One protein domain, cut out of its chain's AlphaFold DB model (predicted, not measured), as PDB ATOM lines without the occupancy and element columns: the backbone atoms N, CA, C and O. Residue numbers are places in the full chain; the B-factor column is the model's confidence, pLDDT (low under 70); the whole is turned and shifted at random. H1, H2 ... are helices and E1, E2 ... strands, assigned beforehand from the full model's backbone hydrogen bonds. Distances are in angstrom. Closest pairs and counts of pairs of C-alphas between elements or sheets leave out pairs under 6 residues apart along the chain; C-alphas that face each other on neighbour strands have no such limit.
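This is residues 3 to 60 of the 61 residues of an uncharacterized protein of Prevotella marshii DSM 16973 = JCM 13450 (UniProt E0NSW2). Two long helices, H1 and H2, form a helical hairpin, and before them the first residues fold back on themselves, with residues 5 to 10 sticking out. The printed part has 58 residues, with E1, H1 and H2 in that order, mostly helix. It is only just compact, close to loose, with a radius of gyration of the C-alphas of 11.9 A, and spans 31 by 30 by 17 A.

Residues 3 to 4 pair antiparallel with residues 10 to 11 of E1, residues 10 to 12. E1 is apart from H1, residues 18 to 34, and from H2, residues 41 to 58. H1 and H2 touch, the closest C-alphas being those of Leu 21 and Phe 54, 7.0 A apart. They run opposite ways at a shallow tilt of 34 degrees, only just short of steep. In both, every O i to N i+4 pair is within hydrogen-bond range.

E1 begins at C-alpha 10 (37.099, -32.438, 0.448). H1 is 24.4 A long. H2, 25.7 A long, ends at C-alpha 58 (28.266, -50.817, 4.554).

The C-alphas of His 38 and His 60 are the two farthest apart, 33.2 A. The printed part has no cut. The link E1 to H1 is tight, H1 to H2 short. Residues 59 to 60 have pLDDT under 70.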
ATOM      1  N   ILE A   3      37.481 -37.576   0.013       85.56
ATOM      2  CA  ILE A   3      37.061 -37.581  -1.387       85.56
ATOM      3  C   ILE A   3      36.905 -36.130  -1.822       85.56
ATOM      4  O   ILE A   3      36.193 -35.353  -1.185       85.56
ATOM      5  N   ASP A   4      37.620 -35.765  -2.880       83.62
ATOM      6  CA  ASP A   4      37.512 -34.443  -3.484       83.62
ATOM      7  C   ASP A   4      36.306 -34.428  -4.424       83.62
ATOM      8  O   ASP A   4      36.231 -35.239  -5.350       83.62
ATOM      9  N   LYS A   5      35.339 -33.548  -4.160       75.44
ATOM     10  CA  LYS A   5      34.173 -33.350  -5.024       75.44
ATOM     11  C   LYS A   5      34.327 -32.022  -5.754       75.44
ATOM     12  O   LYS A   5      33.585 -31.071  -5.505       75.44
ATOM     13  N   ASP A   6      35.312 -31.971  -6.641       75.44
ATOM     14  CA  ASP A   6      35.648 -30.800  -7.449       75.44
ATOM     15  C   ASP A   6      35.645 -29.496  -6.617       75.44
ATOM     16  O   ASP A   6      36.169 -29.413  -5.507       75.44
ATOM     17  N   SER A   7      35.002 -28.441  -7.122       74.06
ATOM     18  CA  SER A   7      34.936 -27.127  -6.476       74.06
ATOM     19  C   SER A   7      34.157 -27.102  -5.154       74.06
ATOM     20  O   SER A   7      34.052 -26.039  -4.544       74.06
ATOM     21  N   TRP A   8      33.561 -28.216  -4.720       72.50
ATOM     22  CA  TRP A   8      32.773 -28.290  -3.485       72.50
ATOM     23  C   TRP A   8      33.605 -28.702  -2.268       72.50
ATOM     24  O   TRP A   8      33.105 -28.628  -1.146       72.50
ATOM     25  N   GLY A   9      34.874 -29.070  -2.470       81.50
ATOM     26  CA  GLY A   9      35.832 -29.348  -1.406       81.50
ATOM     27  C   GLY A   9      36.011 -30.833  -1.098       81.50
ATOM     28  O   GLY A   9      35.554 -31.718  -1.822       81.50
ATOM     29  N   LYS A  10      36.724 -31.093   0.002       85.31
ATOM     30  CA  LYS A  10      37.099 -32.438   0.448       85.31
ATOM     31  C   LYS A  10      36.144 -32.919   1.531       85.31
ATOM     32  O   LYS A  10      36.044 -32.289   2.580       85.31
ATOM     33  N   PHE A  11      35.507 -34.055   1.293       88.38
ATOM     34  CA  PHE A  11      34.558 -34.686   2.208       88.38
ATOM     35  C   PHE A  11      35.197 -35.920   2.836       88.38
ATOM     36  O   PHE A  11      35.883 -36.668   2.136       88.38
ATOM     37  N   SER A  12      35.004 -36.152   4.138       91.00
ATOM     38  CA  SER A  12      35.344 -37.458   4.707       91.00
ATOM     39  C   SER A  12      34.429 -38.502   4.079       91.00
ATOM     40  O   SER A  12      33.245 -38.244   3.876       91.00
ATOM     41  N   ILE A  13      34.936 -39.704   3.818       92.94
ATOM     42  CA  ILE A  13      34.085 -40.825   3.392       92.94
ATOM     43  C   ILE A  13      32.957 -41.104   4.405       92.94
ATOM     44  O   ILE A  13      31.869 -41.498   4.012       92.94
ATOM     45  N   ASN A  14      33.188 -40.812   5.691       91.94
ATOM     46  CA  ASN A  14      32.193 -40.948   6.759       91.94
ATOM     47  C   ASN A  14      31.082 -39.885   6.703       91.94
ATOM     48  O   ASN A  14      30.041 -40.067   7.325       91.94
ATOM     49  N   ASP A  15      31.300 -38.778   5.985       91.31
ATOM     50  CA  ASP A  15      30.309 -37.704   5.835       91.31
ATOM     51  C   ASP A  15      29.367 -37.956   4.644       91.31
ATOM     52  O   ASP A  15      28.412 -37.208   4.428       91.31
ATOM     53  N   LEU A  16      29.651 -38.979   3.830       90.75
ATOM     54  CA  LEU A  16      28.871 -39.313   2.646       90.75
ATOM     55  C   LEU A  16      27.681 -40.201   3.006       90.75
ATOM     56  O   LEU A  16      27.778 -41.100   3.841       90.75
ATOM     57  N   SER A  17      26.556 -39.985   2.324       92.19
ATOM     58  CA  SER A  17      25.420 -40.898   2.445       92.19
ATOM     59  C   SER A  17      25.758 -42.257   1.833       92.19
ATOM     60  O   SER A  17      26.551 -42.341   0.893       92.19
ATOM     61  N   GLU A  18      25.096 -43.325   2.283       93.50
ATOM     62  CA  GLU A  18      25.246 -44.656   1.678       93.50
ATOM     63  C   GLU A  18      25.037 -44.629   0.157       93.50
ATOM     64  O   GLU A  18      25.773 -45.264  -0.599       93.50
ATOM     65  N   ARG A  19      24.055 -43.852  -0.317       93.88
ATOM     66  CA  ARG A  19      23.795 -43.693  -1.749       93.88
ATOM     67  C   ARG A  19      25.006 -43.118  -2.483       93.88
ATOM     68  O   ARG A  19      25.329 -43.596  -3.568       93.88
ATOM     69  N   ASP A  20      25.661 -42.111  -1.909       92.06
ATOM     70  CA  ASP A  20      26.865 -41.512  -2.493       92.06
ATOM     71  C   ASP A  20      28.029 -42.513  -2.477       92.06
ATOM     72  O   ASP A  20      28.728 -42.662  -3.479       92.06
ATOM     73  N   LEU A  21      28.187 -43.264  -1.382       93.81
ATOM     74  CA  LEU A  21      29.197 -44.315  -1.255       93.81
ATOM     75  C   LEU A  21      29.023 -45.410  -2.314       93.81
ATOM     76  O   LEU A  21      29.980 -45.748  -3.011       93.81
ATOM     77  N   ARG A  22      27.801 -45.927  -2.491       95.25
ATOM     78  CA  ARG A  22      27.487 -46.937  -3.515       95.25
ATOM     79  C   ARG A  22      27.698 -46.407  -4.930       95.25
ATOM     80  O   ARG A  22      28.196 -47.136  -5.784       95.25
ATOM     81  N   PHE A  23      27.350 -45.145  -5.182       94.69
ATOM     82  CA  PHE A  23      27.594 -44.511  -6.476       94.69
ATOM     83  C   PHE A  23      29.093 -44.457  -6.803       94.69
ATOM     84  O   PHE A  23      29.500 -44.847  -7.898       94.69
ATOM     85  N   ILE A  24      29.921 -44.025  -5.849       93.56
ATOM     86  CA  ILE A  24      31.378 -43.955  -6.023       93.56
ATOM     87  C   ILE A  24      31.969 -45.358  -6.199       93.56
ATOM     88  O   ILE A  24      32.814 -45.553  -7.071       93.56
ATOM     89  N   TYR A  25      31.498 -46.342  -5.430       95.38
ATOM     90  CA  TYR A  25      31.928 -47.734  -5.553       95.38
ATOM     91  C   TYR A  25      31.716 -48.285  -6.971       95.38
ATOM     92  O   TYR A  25      32.654 -48.794  -7.587       95.38
ATOM     93  N   GLU A  26      30.515 -48.125  -7.535       96.69
ATOM     94  CA  GLU A  26      30.235 -48.587  -8.900       96.69
ATOM     95  C   GLU A  26      31.052 -47.814  -9.949       96.69
ATOM     96  O   GLU A  26      31.567 -48.415 -10.893       96.69
ATOM     97  N   ALA A  27      31.254 -46.506  -9.765       94.81
ATOM     98  CA  ALA A  27      32.105 -45.716 -10.654       94.81
ATOM     99  C   ALA A  27      33.567 -46.204 -10.645       94.81
ATOM    100  O   ALA A  27      34.168 -46.384 -11.708       94.81
ATOM    101  N   LEU A  28      34.129 -46.476  -9.463       94.81
ATOM    102  CA  LEU A  28      35.490 -47.000  -9.313       94.81
ATOM    103  C   LEU A  28      35.635 -48.407  -9.891       94.81
ATOM    104  O   LEU A  28      36.654 -48.712 -10.509       94.81
ATOM    105  N   LYS A  29      34.613 -49.254  -9.749       95.38
ATOM    106  CA  LYS A  29      34.582 -50.594 -10.342       95.38
ATOM    107  C   LYS A  29      34.620 -50.539 -11.868       95.38
ATOM    108  O   LYS A  29      35.420 -51.248 -12.478       95.38
ATOM    109  N   VAL A  30      33.814 -49.673 -12.484       97.25
ATOM    110  CA  VAL A  30      33.841 -49.457 -13.941       97.25
ATOM    111  C   VAL A  30      35.199 -48.904 -14.376       97.25
ATOM    112  O   VAL A  30      35.798 -49.427 -15.314       97.25
ATOM    113  N   TYR A  31      35.734 -47.909 -13.661       95.06
ATOM    114  CA  TYR A  31      37.070 -47.374 -13.930       95.06
ATOM    115  C   TYR A  31      38.148 -48.469 -13.874       95.06
ATOM    116  O   TYR A  31      38.959 -48.568 -14.795       95.06
ATOM    117  N   ALA A  32      38.124 -49.330 -12.851       95.00
ATOM    118  CA  ALA A  32      39.075 -50.428 -12.699       95.00
ATOM    119  C   ALA A  32      39.000 -51.423 -13.863       95.00
ATOM    120  O   ALA A  32      40.027 -51.838 -14.397       95.00
ATOM    121  N   GLN A  33      37.781 -51.785 -14.271       96.06
ATOM    122  CA  GLN A  33      37.541 -52.701 -15.385       96.06
ATOM    123  C   GLN A  33      38.040 -52.121 -16.712       96.06
ATOM    124  O   GLN A  33      38.706 -52.819 -17.473       96.06
ATOM    125  N   CYS A  34      37.765 -50.842 -16.977       96.94
ATOM    126  CA  CYS A  34      38.199 -50.176 -18.203       96.94
ATOM    127  C   CYS A  34      39.716 -49.941 -18.266       96.94
ATOM    128  O   CYS A  34      40.259 -49.838 -19.362       96.94
ATOM    129  N   ASN A  35      40.396 -49.858 -17.118       96.25
ATOM    130  CA  ASN A  35      41.822 -49.529 -17.028       96.25
ATOM    131  C   ASN A  35      42.668 -50.692 -16.488       96.25
ATOM    132  O   ASN A  35      43.759 -50.471 -15.961       96.25
ATOM    133  N   MET A  36      42.191 -51.935 -16.595       91.56
ATOM    134  CA  MET A  36      42.887 -53.104 -16.055       91.56
ATOM    135  C   MET A  36      44.329 -53.193 -16.585       91.56
ATOM    136  O   MET A  36      44.560 -53.185 -17.791       91.56
ATOM    137  N   GLY A  37      45.309 -53.261 -15.677       92.38
ATOM    138  CA  GLY A  37      46.741 -53.267 -16.019       92.38
ATOM    139  C   GLY A  37      47.351 -51.891 -16.330       92.38
ATOM    140  O   GLY A  37      48.560 -51.801 -16.522       92.38
ATOM    141  N   HIS A  38      46.546 -50.825 -16.332       95.69
ATOM    142  CA  HIS A  38      46.947 -49.456 -16.677       95.69
ATOM    143  C   HIS A  38      46.607 -48.421 -15.590       95.69
ATOM    144  O   HIS A  38      46.730 -47.219 -15.819       95.69
ATOM    145  N   ILE A  39      46.199 -48.868 -14.400       95.25
ATOM    146  CA  ILE A  39      45.951 -47.991 -13.251       95.25
ATOM    147  C   ILE A  39      47.292 -47.578 -12.644       95.25
ATOM    148  O   ILE A  39      48.157 -48.422 -12.396       95.25
ATOM    149  N   HIS A  40      47.465 -46.285 -12.369       95.94
ATOM    150  CA  HIS A  40      48.661 -45.798 -11.688       95.94
ATOM    151  C   HIS A  40      48.786 -46.456 -10.295       95.94
ATOM    152  O   HIS A  40      47.773 -46.604  -9.599       95.94
ATOM    153  N   PRO A  41      49.993 -46.843  -9.835       94.88
ATOM    154  CA  PRO A  41      50.153 -47.501  -8.536       94.88
ATOM    155  C   PRO A  41      49.578 -46.698  -7.363       94.88
ATOM    156  O   PRO A  41      48.939 -47.268  -6.483       94.88
ATOM    157  N   GLU A  42      49.740 -45.371  -7.371       94.50
ATOM    158  CA  GLU A  42      49.167 -44.510  -6.325       94.50
ATOM    159  C   GLU A  42      47.636 -44.544  -6.306       94.50
ATOM    160  O   GLU A  42      47.035 -44.582  -5.232       94.50
ATOM    161  N   ASP A  43      46.995 -44.577  -7.476       92.69
ATOM    162  CA  ASP A  43      45.538 -44.652  -7.565       92.69
ATOM    163  C   ASP A  43      45.038 -46.036  -7.153       92.69
ATOM    164  O   ASP A  43      44.040 -46.135  -6.444       92.69
ATOM    165  N   SER A  44      45.788 -47.095  -7.469       93.81
ATOM    166  CA  SER A  44      45.492 -48.452  -6.989       93.81
ATOM    167  C   SER A  44      45.495 -48.524  -5.458       93.81
ATOM    168  O   SER A  44      44.594 -49.114  -4.863       93.81
ATOM    169  N   VAL A  45      46.470 -47.879  -4.804       95.44
ATOM    170  CA  VAL A  45      46.521 -47.783  -3.335       95.44
ATOM    171  C   VAL A  45      45.317 -47.008  -2.797       95.44
ATOM    172  O   VAL A  45      44.676 -47.463  -1.854       95.44
ATOM    173  N   ARG A  46      44.964 -45.865  -3.400       94.44
ATOM    174  CA  ARG A  46      43.794 -45.072  -2.978       94.44
ATOM    175  C   ARG A  46      42.483 -45.841  -3.140       94.44
ATOM    176  O   ARG A  46      41.653 -45.798  -2.239       94.44
ATOM    177  N   MET A  47      42.313 -46.564  -4.245       94.81
ATOM    178  CA  MET A  47      41.140 -47.404  -4.499       94.81
ATOM    179  C   MET A  47      41.037 -48.553  -3.494       94.81
ATOM    180  O   MET A  47      39.950 -48.829  -3.000       94.81
ATOM    181  N   PHE A  48      42.160 -49.179  -3.133       94.94
ATOM    182  CA  PHE A  48      42.193 -50.208  -2.091       94.94
ATOM    183  C   PHE A  48      41.817 -49.656  -0.706       94.94
ATOM    184  O   PHE A  48      41.071 -50.288   0.039       94.94
ATOM    185  N   VAL A  49      42.305 -48.461  -0.354       95.88
ATOM    186  CA  VAL A  49      41.915 -47.779   0.892       95.88
ATOM    187  C   VAL A  49      40.417 -47.462   0.891       95.88
ATOM    188  O   VAL A  49      39.748 -47.744   1.883       95.88
ATOM    189  N   PHE A  50      39.886 -46.944  -0.223       95.25
ATOM    190  CA  PHE A  50      38.451 -46.701  -0.381       95.25
ATOM    191  C   PHE A  50      37.635 -47.978  -0.162       95.25
ATOM    192  O   PHE A  50      36.690 -47.952   0.615       95.25
ATOM    193  N   ASP A  51      38.009 -49.086  -0.810       95.12
ATOM    194  CA  ASP A  51      37.282 -50.357  -0.724       95.12
ATOM    195  C   ASP A  51      37.229 -50.900   0.712       95.12
ATOM    196  O   ASP A  51      36.165 -51.293   1.191       95.12
ATOM    197  N   ASN A  52      38.342 -50.842   1.451       95.19
ATOM    198  CA  ASN A  52      38.361 -51.243   2.862       95.19
ATOM    199  C   ASN A  52      37.441 -50.376   3.733       95.19
ATOM    200  O   ASN A  52      36.690 -50.908   4.551       95.19
ATOM    201  N   GLU A  53      37.492 -49.050   3.574       95.12
ATOM    202  CA  GLU A  53      36.651 -48.139   4.358       95.12
ATOM    203  C   GLU A  53      35.166 -48.269   3.980       95.12
ATOM    204  O   GLU A  53      34.312 -48.331   4.860       95.12
ATOM    205  N   PHE A  54      34.857 -48.393   2.686       94.81
ATOM    206  CA  PHE A  54      33.508 -48.648   2.179       94.81
ATOM    207  C   PHE A  54      32.915 -49.929   2.773       94.81
ATOM    208  O   PHE A  54      31.809 -49.903   3.311       94.81
ATOM    209  N   ASN A  55      33.660 -51.038   2.734       93.44
ATOM    210  CA  ASN A  55      33.204 -52.310   3.292       93.44
ATOM    211  C   ASN A  55      32.962 -52.215   4.804       93.44
ATOM    212  O   ASN A  55      31.982 -52.767   5.293       93.44
ATOM    213  N   GLY A  56      33.798 -51.472   5.536       93.06
ATOM    214  CA  GLY A  56      33.580 -51.213   6.960       93.06
ATOM    215  C   GLY A  56      32.305 -50.415   7.249       93.06
ATOM    216  O   GLY A  56      31.641 -50.678   8.242       93.06
ATOM    217  N   LEU A  57      31.933 -49.473   6.378       92.50
ATOM    218  CA  LEU A  57      30.744 -48.631   6.555       92.50
ATOM    219  C   LEU A  57      29.440 -49.336   6.155       92.50
ATOM    220  O   LEU A  57      28.425 -49.152   6.818       92.50
ATOM    221  N   ILE A  58      29.463 -50.149   5.097       87.88
ATOM    222  CA  ILE A  58      28.266 -50.817   4.554       87.88
ATOM    223  C   ILE A  58      27.921 -52.116   5.297       87.88
ATOM    224  O   ILE A  58      26.765 -52.524   5.306       87.88
ATOM    225  N   GLN A  59      28.889 -52.774   5.945       69.88
ATOM    226  CA  GLN A  59      28.637 -54.004   6.717       69.88
ATOM    227  C   GLN A  59      27.902 -53.769   8.053       69.88
ATOM    228  O   GLN A  59      27.637 -54.733   8.770       69.88
ATOM    229  N   HIS A  60      27.580 -52.520   8.398       57.00
ATOM    230  CA  HIS A  60      26.910 -52.148   9.647       57.00
ATOM    231  C   HIS A  60      25.381 -51.958   9.548       57.00
ATOM    232  O   HIS A  60      24.799 -51.398  10.478       57.00
TER     233      HIS A  60